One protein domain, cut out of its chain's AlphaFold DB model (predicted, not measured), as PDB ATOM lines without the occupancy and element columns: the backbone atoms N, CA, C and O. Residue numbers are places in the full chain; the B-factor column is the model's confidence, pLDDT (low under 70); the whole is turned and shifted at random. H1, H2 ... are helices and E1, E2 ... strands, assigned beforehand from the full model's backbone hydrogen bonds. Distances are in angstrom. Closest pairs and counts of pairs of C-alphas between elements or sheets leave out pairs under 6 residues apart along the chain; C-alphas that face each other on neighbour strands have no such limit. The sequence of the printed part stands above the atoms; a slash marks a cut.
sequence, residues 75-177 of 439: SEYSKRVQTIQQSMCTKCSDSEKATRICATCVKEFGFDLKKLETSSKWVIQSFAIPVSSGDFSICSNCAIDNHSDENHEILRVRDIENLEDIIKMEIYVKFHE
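This is residues 75 to 177 of the 439 residues of the protein "RING-type domain-containing protein" of Caenorhabditis elegans (UniProt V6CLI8). Two short strands, E1 and E4, pair near the middle of the body, and helix H3 packs on them at one end of the longest axis. The hairpin E2-E3 lies on another side, and helix H4 starts close to E3, meets H1 there at a steep angle and runs on to the far end; long links without named elements make up much of the rest. The printed part has 103 residues, with four named helices and four named strands in the order H1 E1 H2 E2 E3 H3 E4 H4. Its two sheets, E1 - E4 and E2 - E3, are each antiparallel, and the class is mixed, helices and strands. The whole is compact, with a radius of gyration of the C-alphas of 13.4 A and spans of 41 by 31 by 23 A.

Find C-alpha 75 at (-135.579, -122.951, -169.207); from there H1, residues 75 to 85, runs 15.1 A. Next come E1, residues 100 to 102, 6.8 A long, and H2, residues 105 to 109, 7.5 A. E2, residues 112 to 115, starts at C-alpha 112, (-137.812, -111.984, -145.609), and covers 10.3 A; E3, residues 122 to 126, covers 12.3 A. H3 is residues 140 to 147, 10.2 A, and E4 is residues 154 to 156, 7.1 A. H4, residues 163 to 177, runs 20.5 A to C-alpha 177 at (-119.057, -120.585, -153.410).

Look first at E1 and E4, antiparallel at 148 degrees, where N 101 and O 155 are 2.9 A apart, within hydrogen-bond range. Residues 100 to 101 of E1 also pair with residues 137 to 138, antiparallel. The closest C-alphas of E1 and H3 are those of Arg 100 and Ser 140, 6.8 A apart; those of H3 and E4 are Ala 143 and Ile 154, 7.2 A. E2 and E3 form a hairpin, antiparallel at 150 degrees, with N 125 and O 112 2.8 A apart. For H2 and E2, the closest C-alphas are those of Val 106 and Asp 112, 7.3 A apart. The closest C-alphas of E3 and H4 are those of Ile 124 and Leu 163, 7.4 A apart. H4 touches H1 with residues 163 to 168 alone, closest at the C-alphas of Tyr 77 and Glu 164, 5.8 A, at a steep tilt of 67 degrees, opposite ways. H3 and H4 are apart. In H1, H3 and H4 every O i to N i+4 pair is within hydrogen-bond range; H2 has 0 of 1, but 2 of 2 O i to N i+3 pairs.

The C-alphas farthest apart are those of Asp 149 and His 176, 42.0 A. The printed part has no cut. The links H1 to E1 and E3 to H3 are long, with 14 and 13 residues. The mean pLDDT of the printed part is 83.2; look for values under 70 at residues 95 to 98, 128 to 134 and 174 to 177.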
ATOM      1  N   SER A  75    -134.894-121.669-169.401       80.32
ATOM      2  CA  SER A  75    -135.579-122.951-169.207       80.32
ATOM      3  C   SER A  75    -135.195-123.652-167.901       80.32
ATOM      4  O   SER A  75    -136.047-124.314-167.302       80.32
ATOM      5  N   GLU A  76    -133.956-123.500-167.425       78.23
ATOM      6  CA  GLU A  76    -133.504-124.111-166.169       78.23
ATOM      7  C   GLU A  76    -134.182-123.463-164.958       78.23
ATOM      8  O   GLU A  76    -134.791-124.157-164.133       78.23
ATOM      9  N   TYR A  77    -134.165-122.129-164.887       84.45
ATOM     10  CA  TYR A  77    -134.799-121.390-163.794       84.45
ATOM     11  C   TYR A  77    -136.305-121.632-163.782       84.45
ATOM     12  O   TYR A  77    -136.879-121.928-162.734       84.45
ATOM     13  N   SER A  78    -136.931-121.619-164.960       86.14
ATOM     14  CA  SER A  78    -138.359-121.900-165.128       86.14
ATOM     15  C   SER A  78    -138.743-123.290-164.613       86.14
ATOM     16  O   SER A  78    -139.747-123.435-163.910       86.14
ATOM     17  N   LYS A  79    -137.932-124.321-164.903       85.96
ATOM     18  CA  LYS A  79    -138.140-125.678-164.368       85.96
ATOM     19  C   LYS A  79    -138.040-125.694-162.845       85.96
ATOM     20  O   LYS A  79    -138.904-126.276-162.195       85.96
ATOM     21  N   ARG A  80    -137.039-125.026-162.260       83.63
ATOM     22  CA  ARG A  80    -136.890-124.946-160.794       83.63
ATOM     23  C   ARG A  80    -138.054-124.198-160.137       83.63
ATOM     24  O   ARG A  80    -138.599-124.691-159.151       83.63
ATOM     25  N   VAL A  81    -138.499-123.078-160.711       88.47
ATOM     26  CA  VAL A  81    -139.711-122.357-160.280       88.47
ATOM     27  C   VAL A  81    -140.912-123.301-160.271       88.47
ATOM     28  O   VAL A  81    -141.645-123.358-159.283       88.47
ATOM     29  N   GLN A  82    -141.098-124.073-161.343       87.70
ATOM     30  CA  GLN A  82    -142.190-125.033-161.445       87.70
ATOM     31  C   GLN A  82    -142.098-126.123-160.368       87.70
ATOM     32  O   GLN A  82    -143.103-126.406-159.719       87.70
ATOM     33  N   THR A  83    -140.909-126.677-160.117       85.48
ATOM     34  CA  THR A  83    -140.680-127.661-159.046       85.48
ATOM     35  C   THR A  83    -141.045-127.099-157.673       85.48
ATOM     36  O   THR A  83    -141.751-127.756-156.914       85.48
ATOM     37  N   ILE A  84    -140.651-125.860-157.355       84.36
ATOM     38  CA  ILE A  84    -141.012-125.216-156.079       84.36
ATOM     39  C   ILE A  84    -142.529-125.004-155.997       84.36
ATOM     40  O   ILE A  84    -143.148-125.303-154.974       84.36
ATOM     41  N   GLN A  85    -143.162-124.557-157.082       85.87
ATOM     42  CA  GLN A  85    -144.617-124.391-157.158       85.87
ATOM     43  C   GLN A  85    -145.386-125.722-157.073       85.87
ATOM     44  O   GLN A  85    -146.565-125.725-156.714       85.87
ATOM     45  N   GLN A  86    -144.740-126.847-157.368       84.83
ATOM     46  CA  GLN A  86    -145.309-128.196-157.300       84.83
ATOM     47  C   GLN A  86    -144.800-129.005-156.095       84.83
ATOM     48  O   GLN A  86    -145.074-130.202-156.007       84.83
ATOM     49  N   SER A  87    -144.074-128.371-155.170       82.94
ATOM     50  CA  SER A  87    -143.518-129.044-153.994       82.94
ATOM     51  C   SER A  87    -144.602-129.667-153.103       82.94
ATOM     52  O   SER A  87    -145.747-129.212-153.039       82.94
ATOM     53  N   MET A  88    -144.246-130.761-152.432       83.60
ATOM     54  CA  MET A  88    -145.147-131.456-151.514       83.60
ATOM     55  C   MET A  88    -145.229-130.707-150.188       83.60
ATOM     56  O   MET A  88    -144.236-130.165-149.711       83.60
ATOM     57  N   CYS A  89    -146.396-130.733-149.545       86.53
ATOM     58  CA  CYS A  89    -146.534-130.118-148.231       86.53
ATOM     59  C   CYS A  89    -145.617-130.783-147.199       86.53
ATOM     60  O   CYS A  89    -145.725-131.982-146.951       86.53
ATOM     61  N   THR A  90    -144.810-129.992-146.495       84.32
ATOM     62  CA  THR A  90    -143.861-130.511-145.491       84.32
ATOM     63  C   THR A  90    -144.509-131.107-144.254       84.32
ATOM     64  O   THR A  90    -143.879-131.871-143.530       84.32
ATOM     65  N   LYS A  91    -145.772-130.767-143.986       84.81
ATOM     66  CA  LYS A  91    -146.494-131.226-142.794       84.81
ATOM     67  C   LYS A  91    -147.286-132.511-143.006       84.81
ATOM     68  O   LYS A  91    -147.448-133.264-142.055       84.81
ATOM     69  N   CYS A  92    -147.805-132.750-144.209       85.96
ATOM     70  CA  CYS A  92    -148.670-133.907-144.475       85.96
ATOM     71  C   CYS A  92    -148.266-134.737-145.695       85.96
ATOM     72  O   CYS A  92    -148.907-135.750-145.957       85.96
ATOM     73  N   SER A  93    -147.242-134.313-146.443       79.30
ATOM     74  CA  SER A  93    -146.787-134.965-147.677       79.30
ATOM     75  C   SER A  93    -147.880-135.116-148.746       79.30
ATOM     76  O   SER A  93    -147.757-135.935-149.649       79.30
ATOM     77  N   ASP A  94    -148.951-134.326-148.671       75.43
ATOM     78  CA  ASP A  94    -149.984-134.281-149.704       75.43
ATOM     79  C   ASP A  94    -149.497-133.416-150.881       75.43
ATOM     80  O   ASP A  94    -148.980-132.309-150.678       75.43
ATOM     81  N   SER A  95    -149.641-133.930-152.103       67.13
ATOM     82  CA  SER A  95    -149.190-133.300-153.351       67.13
ATOM     83  C   SER A  95    -150.311-132.584-154.112       67.13
ATOM     84  O   SER A  95    -150.036-131.813-155.029       67.13
ATOM     85  N   GLU A  96    -151.586-132.788-153.757       59.42
ATOM     86  CA  GLU A  96    -152.692-132.429-154.660       59.42
ATOM     87  C   GLU A  96    -153.119-130.951-154.639       59.42
ATOM     88  O   GLU A  96    -154.043-130.558-155.358       59.42
ATOM     89  N   LYS A  97    -152.509-130.078-153.827       65.52
ATOM     90  CA  LYS A  97    -153.056-128.727-153.600       65.52
ATOM     91  C   LYS A  97    -151.986-127.650-153.633       65.52
ATOM     92  O   LYS A  97    -151.029-127.715-152.876       65.52
ATOM     93  N   ALA A  98    -152.248-126.631-154.463       66.02
ATOM     94  CA  ALA A  98    -151.463-125.410-154.647       66.02
ATOM     95  C   ALA A  98    -150.612-125.054-153.421       66.02
ATOM     96  O   ALA A  98    -151.160-124.762-152.351       66.02
ATOM     97  N   THR A  99    -149.296-125.066-153.617       81.70
ATOM     98  CA  THR A  99    -148.298-124.746-152.600       81.70
ATOM     99  C   THR A  99    -148.499-123.332-152.079       81.70
ATOM    100  O   THR A  99    -148.625-122.347-152.823       81.70
ATOM    101  N   ARG A 100    -148.568-123.242-150.756       90.83
ATOM    102  CA  ARG A 100    -148.623-121.994-150.012       90.83
ATOM    103  C   ARG A 100    -147.393-121.867-149.141       90.83
ATOM    104  O   ARG A 100    -146.758-122.863-148.810       90.83
ATOM    105  N   ILE A 101    -147.100-120.638-148.763       91.00
ATOM    106  CA  ILE A 101    -146.037-120.291-147.834       91.00
ATOM    107  C   ILE A 101    -146.640-119.372-146.779       91.00
ATOM    108  O   ILE A 101    -147.479-118.523-147.092       91.00
ATOM    109  N   CYS A 102    -146.216-119.554-145.534       92.11
ATOM    110  CA  CYS A 102    -146.464-118.587-144.480       92.11
ATOM    111  C   CYS A 102    -145.336-117.553-144.455       92.11
ATOM    112  O   CYS A 102    -144.230-117.888-144.038       92.11
ATOM    113  N   ALA A 103    -145.617-116.313-144.866       91.93
ATOM    114  CA  ALA A 103    -144.654-115.207-144.850       91.93
ATOM    115  C   ALA A 103    -144.101-114.925-143.444       91.93
ATOM    116  O   ALA A 103    -142.984-114.436-143.305       91.93
ATOM    117  N   THR A 104    -144.867-115.248-142.401       91.73
ATOM    118  CA  THR A 104    -144.435-115.107-141.007       91.73
ATOM    119  C   THR A 104    -143.432-116.195-140.620       91.73
ATOM    120  O   THR A 104    -142.355-115.876-140.126       91.73
ATOM    121  N   CYS A 105    -143.749-117.467-140.880       90.11
ATOM    122  CA  CYS A 105    -142.912-118.592-140.457       90.11
ATOM    123  C   CYS A 105    -141.617-118.703-141.264       90.11
ATOM    124  O   CYS A 105    -140.604-119.123-140.724       90.11
ATOM    125  N   VAL A 106    -141.608-118.312-142.541       89.73
ATOM    126  CA  VAL A 106    -140.389-118.404-143.367       89.73
ATOM    127  C   VAL A 106    -139.241-117.517-142.912       89.73
ATOM    128  O   VAL A 106    -138.093-117.818-143.232       89.73
ATOM    129  N   LYS A 107    -139.511-116.506-142.083       88.24
ATOM    130  CA  LYS A 107    -138.457-115.730-141.416       88.24
ATOM    131  C   LYS A 107    -137.573-116.594-140.525       88.24
ATOM    132  O   LYS A 107    -136.373-116.359-140.451       88.24
ATOM    133  N   GLU A 108    -138.135-117.632-139.905       84.39
ATOM    134  CA  GLU A 108    -137.370-118.598-139.105       84.39
ATOM    135  C   GLU A 108    -136.400-119.420-139.963       84.39
ATOM    136  O   GLU A 108    -135.385-119.901-139.468       84.39
ATOM    137  N   PHE A 109    -136.688-119.530-141.261       81.44
ATOM    138  CA  PHE A 109    -135.842-120.176-142.260       81.44
ATOM    139  C   PHE A 109    -134.913-119.175-142.968       81.44
ATOM    140  O   PHE A 109    -134.263-119.526-143.946       81.44
ATOM    141  N   GLY A 110    -134.854-117.927-142.491       84.18
ATOM    142  CA  GLY A 110    -133.984-116.887-143.036       84.18
ATOM    143  C   GLY A 110    -134.512-116.201-144.295       84.18
ATOM    144  O   GLY A 110    -133.715-115.622-145.023       84.18
ATOM    145  N   PHE A 111    -135.820-116.260-144.571       86.61
ATOM    146  CA  PHE A 111    -136.438-115.543-145.691       86.61
ATOM    147  C   PHE A 111    -137.236-114.333-145.210       86.61
ATOM    148  O   PHE A 111    -138.188-114.489-144.444       86.61
ATOM    149  N   ASP A 112    -136.941-113.152-145.750       88.92
ATOM    150  CA  ASP A 112    -137.812-111.984-145.609       88.92
ATOM    151  C   ASP A 112    -138.599-111.742-146.890       88.92
ATOM    152  O   ASP A 112    -138.037-111.612-147.980       88.92
ATOM    153  N   LEU A 113    -139.922-111.644-146.752       92.03
ATOM    154  CA  LEU A 113    -140.816-111.296-147.847       92.03
ATOM    155  C   LEU A 113    -141.420-109.912-147.625       92.03
ATOM    156  O   LEU A 113    -141.856-109.578-146.521       92.03
ATOM    157  N   LYS A 114    -141.525-109.152-148.713       91.32
ATOM    158  CA  LYS A 114    -142.215-107.863-148.768       91.32
ATOM    159  C   LYS A 114    -143.328-107.916-149.796       91.32
ATOM    160  O   LYS A 114    -143.159-108.427-150.902       91.32
ATOM    161  N   LYS A 115    -144.472-107.352-149.431       93.50
ATOM    162  CA  LYS A 115    -145.550-107.078-150.372       93.50
ATOM    163  C   LYS A 115    -145.250-105.771-151.095       93.50
ATOM    164  O   LYS A 115    -144.979-104.765-150.442       93.50
ATOM    165  N   LEU A 116    -145.300-105.786-152.421       88.54
ATOM    166  CA  LEU A 116    -145.091-104.581-153.218       88.54
ATOM    167  C   LEU A 116    -146.259-103.610-153.012       88.54
ATOM    168  O   LEU A 116    -147.414-104.023-152.968       88.54
ATOM    169  N   GLU A 117    -145.985-102.311-152.903       84.15
ATOM    170  CA  GLU A 117    -147.044-101.309-152.691       84.15
ATOM    171  C   GLU A 117    -147.935-101.131-153.927       84.15
ATOM    172  O   GLU A 117    -149.132-100.861-153.823       84.15
ATOM    173  N   THR A 118    -147.352-101.311-155.111       81.00
ATOM    174  CA  THR A 118    -148.006-101.099-156.406       81.00
ATOM    175  C   THR A 118    -148.810-102.305-156.887       81.00
ATOM    176  O   THR A 118    -149.565-102.189-157.855       81.00
ATOM    177  N   SER A 119    -148.680-103.469-156.242       86.17
ATOM    178  CA  SER A 119    -149.303-104.709-156.703       86.17
ATOM    179  C   SER A 119    -149.755-105.606-155.546       86.17
ATOM    180  O   SER A 119    -149.446-105.398-154.380       86.17
ATOM    181  N   SER A 120    -150.530-106.648-155.849       86.27
ATOM    182  CA  SER A 120    -150.857-107.680-154.858       86.27
ATOM    183  C   SER A 120    -149.764-108.751-154.733       86.27
ATOM    184  O   SER A 120    -150.031-109.805-154.152       86.27
ATOM    185  N   LYS A 121    -148.593-108.541-155.347       92.30
ATOM    186  CA  LYS A 121    -147.503-109.514-155.426       92.30
ATOM    187  C   LYS A 121    -146.492-109.322-154.304       92.30
ATOM    188  O   LYS A 121    -146.435-108.282-153.647       92.30
ATOM    189  N   TRP A 122    -145.732-110.383-154.086       95.04
ATOM    190  CA  TRP A 122    -144.709-110.480-153.064       95.04
ATOM    191  C   TRP A 122    -143.343-110.644-153.700       95.04
ATOM    192  O   TRP A 122    -143.217-111.245-154.765       95.04
ATOM    193  N   VAL A 123    -142.322-110.153-153.014       93.44
ATOM    194  CA  VAL A 123    -140.925-110.359-153.378       93.44
ATOM    195  C   VAL A 123    -140.161-110.874-152.172       93.44
ATOM    196  O   VAL A 123    -140.449-110.497-151.035       93.44
ATOM    197  N   ILE A 124    -139.201-111.755-152.419       91.25
ATOM    198  CA  ILE A 124    -138.211-112.180-151.431       91.25
ATOM    199  C   ILE A 124    -137.111-111.114-151.421       91.25
ATOM    200  O   ILE A 124    -136.491-110.872-152.454       91.25
ATOM    201  N   GLN A 125    -136.903-110.454-150.282       86.27
ATOM    202  CA  GLN A 125    -135.900-109.394-150.111       86.27
ATOM    203  C   GLN A 125    -134.559-109.932-149.616       86.27
ATOM    204  O   GLN A 125    -133.505-109.429-149.990       86.27
ATOM    205  N   SER A 126    -134.610-110.941-148.751       81.43
ATOM    206  CA  SER A 126    -133.456-111.636-148.192       81.43
ATOM    207  C   SER A 126    -133.786-113.125-148.112       81.43
ATOM    208  O   SER A 126    -134.957-113.505-148.000       81.43
ATOM    209  N   PHE A 127    -132.771-113.972-148.221       77.89
ATOM    210  CA  PHE A 127    -132.932-115.417-148.135       77.89
ATOM    211  C   PHE A 127    -131.651-116.068-147.620       77.89
ATOM    212  O   PHE A 127    -130.546-115.608-147.913       77.89
ATOM    213  N   ALA A 128    -131.810-117.157-146.872       69.23
ATOM    214  CA  ALA A 128    -130.724-118.075-146.573       69.23
ATOM    215  C   ALA A 128    -130.531-119.041-147.751       69.23
ATOM    216  O   ALA A 128    -131.492-119.442-148.410       69.23
ATOM    217  N   ILE A 129    -129.280-119.407-148.018       60.79
ATOM    218  CA  ILE A 129    -128.917-120.390-149.043       60.79
ATOM    219  C   ILE A 129    -128.618-121.722-148.346       60.79
ATOM    220  O   ILE A 129    -128.001-121.712-147.277       60.79
ATOM    221  N   PRO A 130    -129.032-122.865-148.929       65.90
ATOM    222  CA  PRO A 130    -129.785-123.012-150.179       65.90
ATOM    223  C   PRO A 130    -131.274-122.669-150.033       65.90
ATOM    224  O   PRO A 130    -131.880-122.871-148.983       65.90
ATOM    225  N   VAL A 131    -131.896-122.236-151.135       62.76
ATOM    226  CA  VAL A 131    -133.360-122.199-151.238       62.76
ATOM    227  C   VAL A 131    -133.838-123.625-151.498       62.76
ATOM    228  O   VAL A 131    -134.110-124.018-152.633       62.76
ATOM    229  N   SER A 132    -133.872-124.446-150.447       59.54
ATOM    230  CA  SER A 132    -134.342-125.824-150.550       59.54
ATOM    231  C   SER A 132    -135.782-125.815-151.056       59.54
ATOM    232  O   SER A 132    -136.681-125.232-150.441       59.54
ATOM    233  N   SER A 133    -136.023-126.461-152.194       58.48
ATOM    234  CA  SER A 133    -137.363-126.595-152.750       58.48
ATOM    235  C   SER A 133    -138.196-127.489-151.838       58.48
ATOM    236  O   SER A 133    -138.138-128.709-151.947       58.48
ATOM    237  N   GLY A 134    -138.973-126.889-150.943       61.32
ATOM    238  CA  GLY A 134    -139.987-127.614-150.191       61.32
ATOM    239  C   GLY A 134    -140.064-127.271-148.718       61.32
ATOM    240  O   GLY A 134    -141.185-127.260-148.234       61.32
ATOM    241  N   ASP A 135    -138.969-126.914-148.037       71.05
ATOM    242  CA  ASP A 135    -138.874-126.912-146.556       71.05
ATOM    243  C   ASP A 135    -139.929-126.062-145.824       71.05
ATOM    244  O   ASP A 135    -140.287-126.327-144.676       71.05
ATOM    245  N   PHE A 136    -140.508-125.086-146.514       82.35
ATOM    246  CA  PHE A 136    -141.508-124.162-145.979       82.35
ATOM    247  C   PHE A 136    -142.850-124.189-146.727       82.35
ATOM    248  O   PHE A 136    -143.748-123.388-146.448       82.35
ATOM    249  N   SER A 137    -143.013-125.102-147.684       87.63
ATOM    250  CA  SER A 137    -144.243-125.230-148.460       87.63
ATOM    251  C   SER A 137    -145.321-126.001-147.686       87.63
ATOM    252  O   SER A 137    -145.097-127.076-147.121       87.63
ATOM    253  N   ILE A 138    -146.535-125.454-147.655       88.88
ATOM    254  CA  ILE A 138    -147.687-126.053-146.976       88.88
ATOM    255  C   ILE A 138    -148.895-126.152-147.907       88.88
ATOM    256  O   ILE A 138    -149.130-125.290-148.757       88.88
ATOM    257  N   CYS A 139    -149.696-127.208-147.742       89.53
ATOM    258  CA  CYS A 139    -150.961-127.334-148.455       89.53
ATOM    259  C   CYS A 139    -152.016-126.399-147.841       89.53
ATOM    260  O   CYS A 139    -151.878-125.895-146.724       89.53
ATOM    261  N   SER A 140    -153.123-126.194-148.559       88.57
ATOM    262  CA  SER A 140    -154.208-125.318-148.087       88.57
ATOM    263  C   SER A 140    -154.837-125.786-146.768       88.57
ATOM    264  O   SER A 140    -155.240-124.939-145.980       88.57
ATOM    265  N   ASN A 141    -154.892-127.098-146.516       89.24
ATOM    266  CA  ASN A 141    -155.431-127.637-145.265       89.24
ATOM    267  C   ASN A 141    -154.483-127.333-144.099       89.24
ATOM    268  O   ASN A 141    -154.892-126.684-143.148       89.24
ATOM    269  N   CYS A 142    -153.193-127.667-144.221       89.04
ATOM    270  CA  CYS A 142    -152.202-127.363-143.185       89.04
ATOM    271  C   CYS A 142    -152.058-125.859-142.910       89.04
ATOM    272  O   CYS A 142    -151.743-125.483-141.782       89.04
ATOM    273  N   ALA A 143    -152.294-125.008-143.914       88.87
ATOM    274  CA  ALA A 143    -152.378-123.567-143.718       88.87
ATOM    275  C   ALA A 143    -153.589-123.173-142.857       88.87
ATOM    276  O   ALA A 143    -153.444-122.392-141.930       88.87
ATOM    277  N   ILE A 144    -154.776-123.721-143.120       86.29
ATOM    278  CA  ILE A 144    -155.965-123.434-142.304       86.29
ATOM    279  C   ILE A 144    -155.782-123.989-140.888       86.29
ATOM    280  O   ILE A 144    -155.963-123.255-139.923       86.29
ATOM    281  N   ASP A 145    -155.368-125.247-140.766       85.96
ATOM    282  CA  ASP A 145    -155.351-125.969-139.493       85.96
ATOM    283  C   ASP A 145    -154.279-125.456-138.524       85.96
ATOM    284  O   ASP A 145    -154.486-125.499-137.318       85.96
ATOM    285  N   ASN A 146    -153.138-124.974-139.035       82.56
ATOM    286  CA  ASN A 146    -152.004-124.584-138.186       82.56
ATOM    287  C   ASN A 146    -151.687-123.083-138.202       82.56
ATOM    288  O   ASN A 146    -150.797-122.667-137.475       82.56
ATOM    289  N   HIS A 147    -152.329-122.278-139.058       84.35
ATOM    290  CA  HIS A 147    -151.978-120.857-139.203       84.35
ATOM    291  C   HIS A 147    -153.178-119.902-139.101       84.35
ATOM    292  O   HIS A 147    -152.990-118.690-139.179       84.35
ATOM    293  N   SER A 148    -154.407-120.405-138.932       75.37
ATOM    294  CA  SER A 148    -155.595-119.542-138.839       75.37
ATOM    295  C   SER A 148    -155.683-118.755-137.528       75.37
ATOM    296  O   SER A 148    -156.175-117.628-137.544       75.37
ATOM    297  N   ASP A 149    -155.165-119.299-136.424       76.76
ATOM    298  CA  ASP A 149    -155.326-118.704-135.092       76.76
ATOM    299  C   ASP A 149    -154.268-117.633-134.750       76.76
ATOM    300  O   ASP A 149    -154.486-116.806-133.866       76.76
ATOM    301  N   GLU A 150    -153.135-117.599-135.462       75.67
ATOM    302  CA  GLU A 150    -151.941-116.823-135.071       75.67
ATOM    303  C   GLU A 150    -151.695-115.549-135.909       75.67
ATOM    304  O   GLU A 150    -150.617-114.965-135.854       75.67
ATOM    305  N   ASN A 151    -152.682-115.069-136.683       84.58
ATOM    306  CA  ASN A 151    -152.524-113.933-137.621       84.58
ATOM    307  C   ASN A 151    -151.363-114.110-138.625       84.58
ATOM    308  O   ASN A 151    -150.764-113.137-139.087       84.58
ATOM    309  N   HIS A 152    -151.042-115.353-138.968       91.94
ATOM    310  CA  HIS A 152    -150.011-115.674-139.945       91.94
ATOM    311  C   HIS A 152    -150.450-115.281-141.359       91.94
ATOM    312  O   HIS A 152    -151.575-115.560-141.787       91.94
ATOM    313  N   GLU A 153    -149.551-114.648-142.113       91.96
ATOM    314  CA  GLU A 153    -149.849-114.213-143.476       91.96
ATOM    315  C   GLU A 153    -149.513-115.318-144.482       91.96
ATOM    316  O   GLU A 153    -148.356-115.687-144.680       91.96
ATOM    317  N   ILE A 154    -150.551-115.873-145.111       92.51
ATOM    318  CA  ILE A 154    -150.435-117.011-146.024       92.51
ATOM    319  C   ILE A 154    -150.608-116.549-147.468       92.51
ATOM    320  O   ILE A 154    -151.675-116.060-147.849       92.51
ATOM    321  N   LEU A 155    -149.612-116.819-148.309       92.82
ATOM    322  CA  LEU A 155    -149.653-116.552-149.747       92.82
ATOM    323  C   LEU A 155    -149.406-117.824-150.561       92.82
ATOM    324  O   LEU A 155    -148.969-118.848-150.038       92.82
ATOM    325  N   ARG A 156    -149.713-117.782-151.859       92.80
ATOM    326  CA  ARG A 156    -149.341-118.864-152.781       92.80
ATOM    327  C   ARG A 156    -147.927-118.612-153.285       92.80
ATOM    328  O   ARG A 156    -147.586-117.468-153.561       92.80
ATOM    329  N   VAL A 157    -147.154-119.674-153.510       91.01
ATOM    330  CA  VAL A 157    -145.792-119.563-154.072       91.01
ATOM    331  C   VAL A 157    -145.786-118.750-155.371       91.01
ATOM    332  O   VAL A 157    -144.958-117.872-155.559       91.01
ATOM    333  N   ARG A 158    -146.775-118.971-156.245       90.42
ATOM    334  CA  ARG A 158    -146.946-118.247-157.522       90.42
ATOM    335  C   ARG A 158    -147.214-116.735-157.395       90.42
ATOM    336  O   ARG A 158    -147.326-116.041-158.405       90.42
ATOM    337  N   ASP A 159    -147.463-116.246-156.182       93.73
ATOM    338  CA  ASP A 159    -147.636-114.819-155.911       93.73
ATOM    339  C   ASP A 159    -146.312-114.134-155.543       93.73
ATOM    340  O   ASP A 159    -146.296-112.909-155.427       93.73
ATOM    341  N   ILE A 160    -145.221-114.904-155.447       93.68
ATOM    342  CA  ILE A 160    -143.843-114.418-155.356       93.68
ATOM    343  C   ILE A 160    -143.334-114.130-156.773       93.68
ATOM    344  O   ILE A 160    -143.216-115.038-157.595       93.68
ATOM    345  N   GLU A 161    -143.073-112.861-157.069       93.35
ATOM    346  CA  GLU A 161    -142.766-112.372-158.416       93.35
ATOM    347  C   GLU A 161    -141.306-112.583-158.823       93.35
ATOM    348  O   GLU A 161    -141.026-112.839-159.991       93.35
ATOM    349  N   ASN A 162    -140.377-112.513-157.870       93.50
ATOM    350  CA  ASN A 162    -138.940-112.593-158.128       93.50
ATOM    351  C   ASN A 162    -138.346-113.990-157.886       93.50
ATOM    352  O   ASN A 162    -137.144-114.119-157.697       93.50
ATOM    353  N   LEU A 163    -139.158-115.053-157.866       91.01
ATOM    354  CA  LEU A 163    -138.665-116.396-157.526       91.01
ATOM    355  C   LEU A 163    -137.570-116.886-158.492       91.01
ATOM    356  O   LEU A 163    -136.641-117.569-158.074       91.01
ATOM    357  N   GLU A 164    -137.663-116.509-159.766       92.01
ATOM    358  CA  GLU A 164    -136.638-116.805-160.769       92.01
ATOM    359  C   GLU A 164    -135.316-116.078-160.474       92.01
ATOM    360  O   GLU A 164    -134.256-116.695-160.510       92.01
ATOM    361  N   ASP A 165    -135.386-114.796-160.105       92.28
ATOM    362  CA  ASP A 165    -134.232-113.980-159.714       92.28
ATOM    363  C   ASP A 165    -133.535-114.549-158.463       92.28
ATOM    364  O   ASP A 165    -132.307-114.588-158.385       92.28
ATOM    365  N   ILE A 166    -134.311-115.061-157.501       89.83
ATOM    366  CA  ILE A 166    -133.777-115.750-156.318       89.83
ATOM    367  C   ILE A 166    -133.045-117.035-156.704       89.83
ATOM    368  O   ILE A 166    -131.966-117.302-156.184       89.83
ATOM    369  N   ILE A 167    -133.598-117.820-157.631       87.50
ATOM    370  CA  ILE A 167    -132.948-119.039-158.130       87.50
ATOM    371  C   ILE A 167    -131.652-118.693-158.872       87.50
ATOM    372  O   ILE A 167    -130.646-119.368-158.662       87.50
ATOM    373  N   LYS A 168    -131.650-117.633-159.695       88.23
ATOM    374  CA  LYS A 168    -130.442-117.104-160.346       88.23
ATOM    375  C   LYS A 168    -129.383-116.746-159.304       88.23
ATOM    376  O   LYS A 168    -128.245-117.185-159.421       88.23
ATOM    377  N   MET A 169    -129.761-116.037-158.242       85.99
ATOM    378  CA  MET A 169    -128.831-115.683-157.170       85.99
ATOM    379  C   MET A 169    -128.353-116.904-156.368       85.99
ATOM    380  O   MET A 169    -127.179-116.973-156.035       85.99
ATOM    381  N   GLU A 170    -129.203-117.895-156.093       81.92
ATOM    382  CA  GLU A 170    -128.781-119.153-155.463       81.92
ATOM    383  C   GLU A 170    -127.753-119.896-156.328       81.92
ATOM    384  O   GLU A 170    -126.771-120.404-155.801       81.92
ATOM    385  N   ILE A 171    -127.958-119.947-157.648       77.06
ATOM    386  CA  ILE A 171    -127.010-120.559-158.591       77.06
ATOM    387  C   ILE A 171    -125.718-119.751-158.641       77.06
ATOM    388  O   ILE A 171    -124.650-120.346-158.594       77.06
ATOM    389  N   TYR A 172    -125.796-118.419-158.688       79.79
ATOM    390  CA  TYR A 172    -124.621-117.552-158.636       79.79
ATOM    391  C   TYR A 172    -123.835-117.752-157.347       79.79
ATOM    392  O   TYR A 172    -122.626-117.905-157.405       79.79
ATOM    393  N   VAL A 173    -124.497-117.772-156.189       73.38
ATOM    394  CA  VAL A 173    -123.815-117.988-154.914       73.38
ATOM    395  C   VAL A 173    -123.259-119.392-154.848       73.38
ATOM    396  O   VAL A 173    -122.111-119.510-154.484       73.38
ATOM    397  N   LYS A 174    -123.976-120.433-155.283       67.99
ATOM    398  CA  LYS A 174    -123.397-121.779-155.404       67.99
ATOM    399  C   LYS A 174    -122.198-121.802-156.339       67.99
ATOM    400  O   LYS A 174    -121.235-122.482-156.044       67.99
ATOM    401  N   PHE A 175    -122.246-121.060-157.442       63.08
ATOM    402  CA  PHE A 175    -121.143-120.951-158.386       63.08
ATOM    403  C   PHE A 175    -119.963-120.181-157.792       63.08
ATOM    404  O   PHE A 175    -118.832-120.587-157.984       63.08
ATOM    405  N   HIS A 176    -120.199-119.084-157.074       61.78
ATOM    406  CA  HIS A 176    -119.155-118.275-156.453       61.78
ATOM    407  C   HIS A 176    -118.586-118.970-155.211       61.78
ATOM    408  O   HIS A 176    -117.379-118.920-154.979       61.78
ATOM    409  N   GLU A 177    -119.444-119.633-154.438       60.39
ATOM    410  CA  GLU A 177    -119.057-120.585-153.410       60.39
ATOM    411  C   GLU A 177    -118.204-121.656-154.061       60.39
ATOM    412  O   GLU A 177    -117.115-121.792-153.556       60.39
TER     413      GLU A 177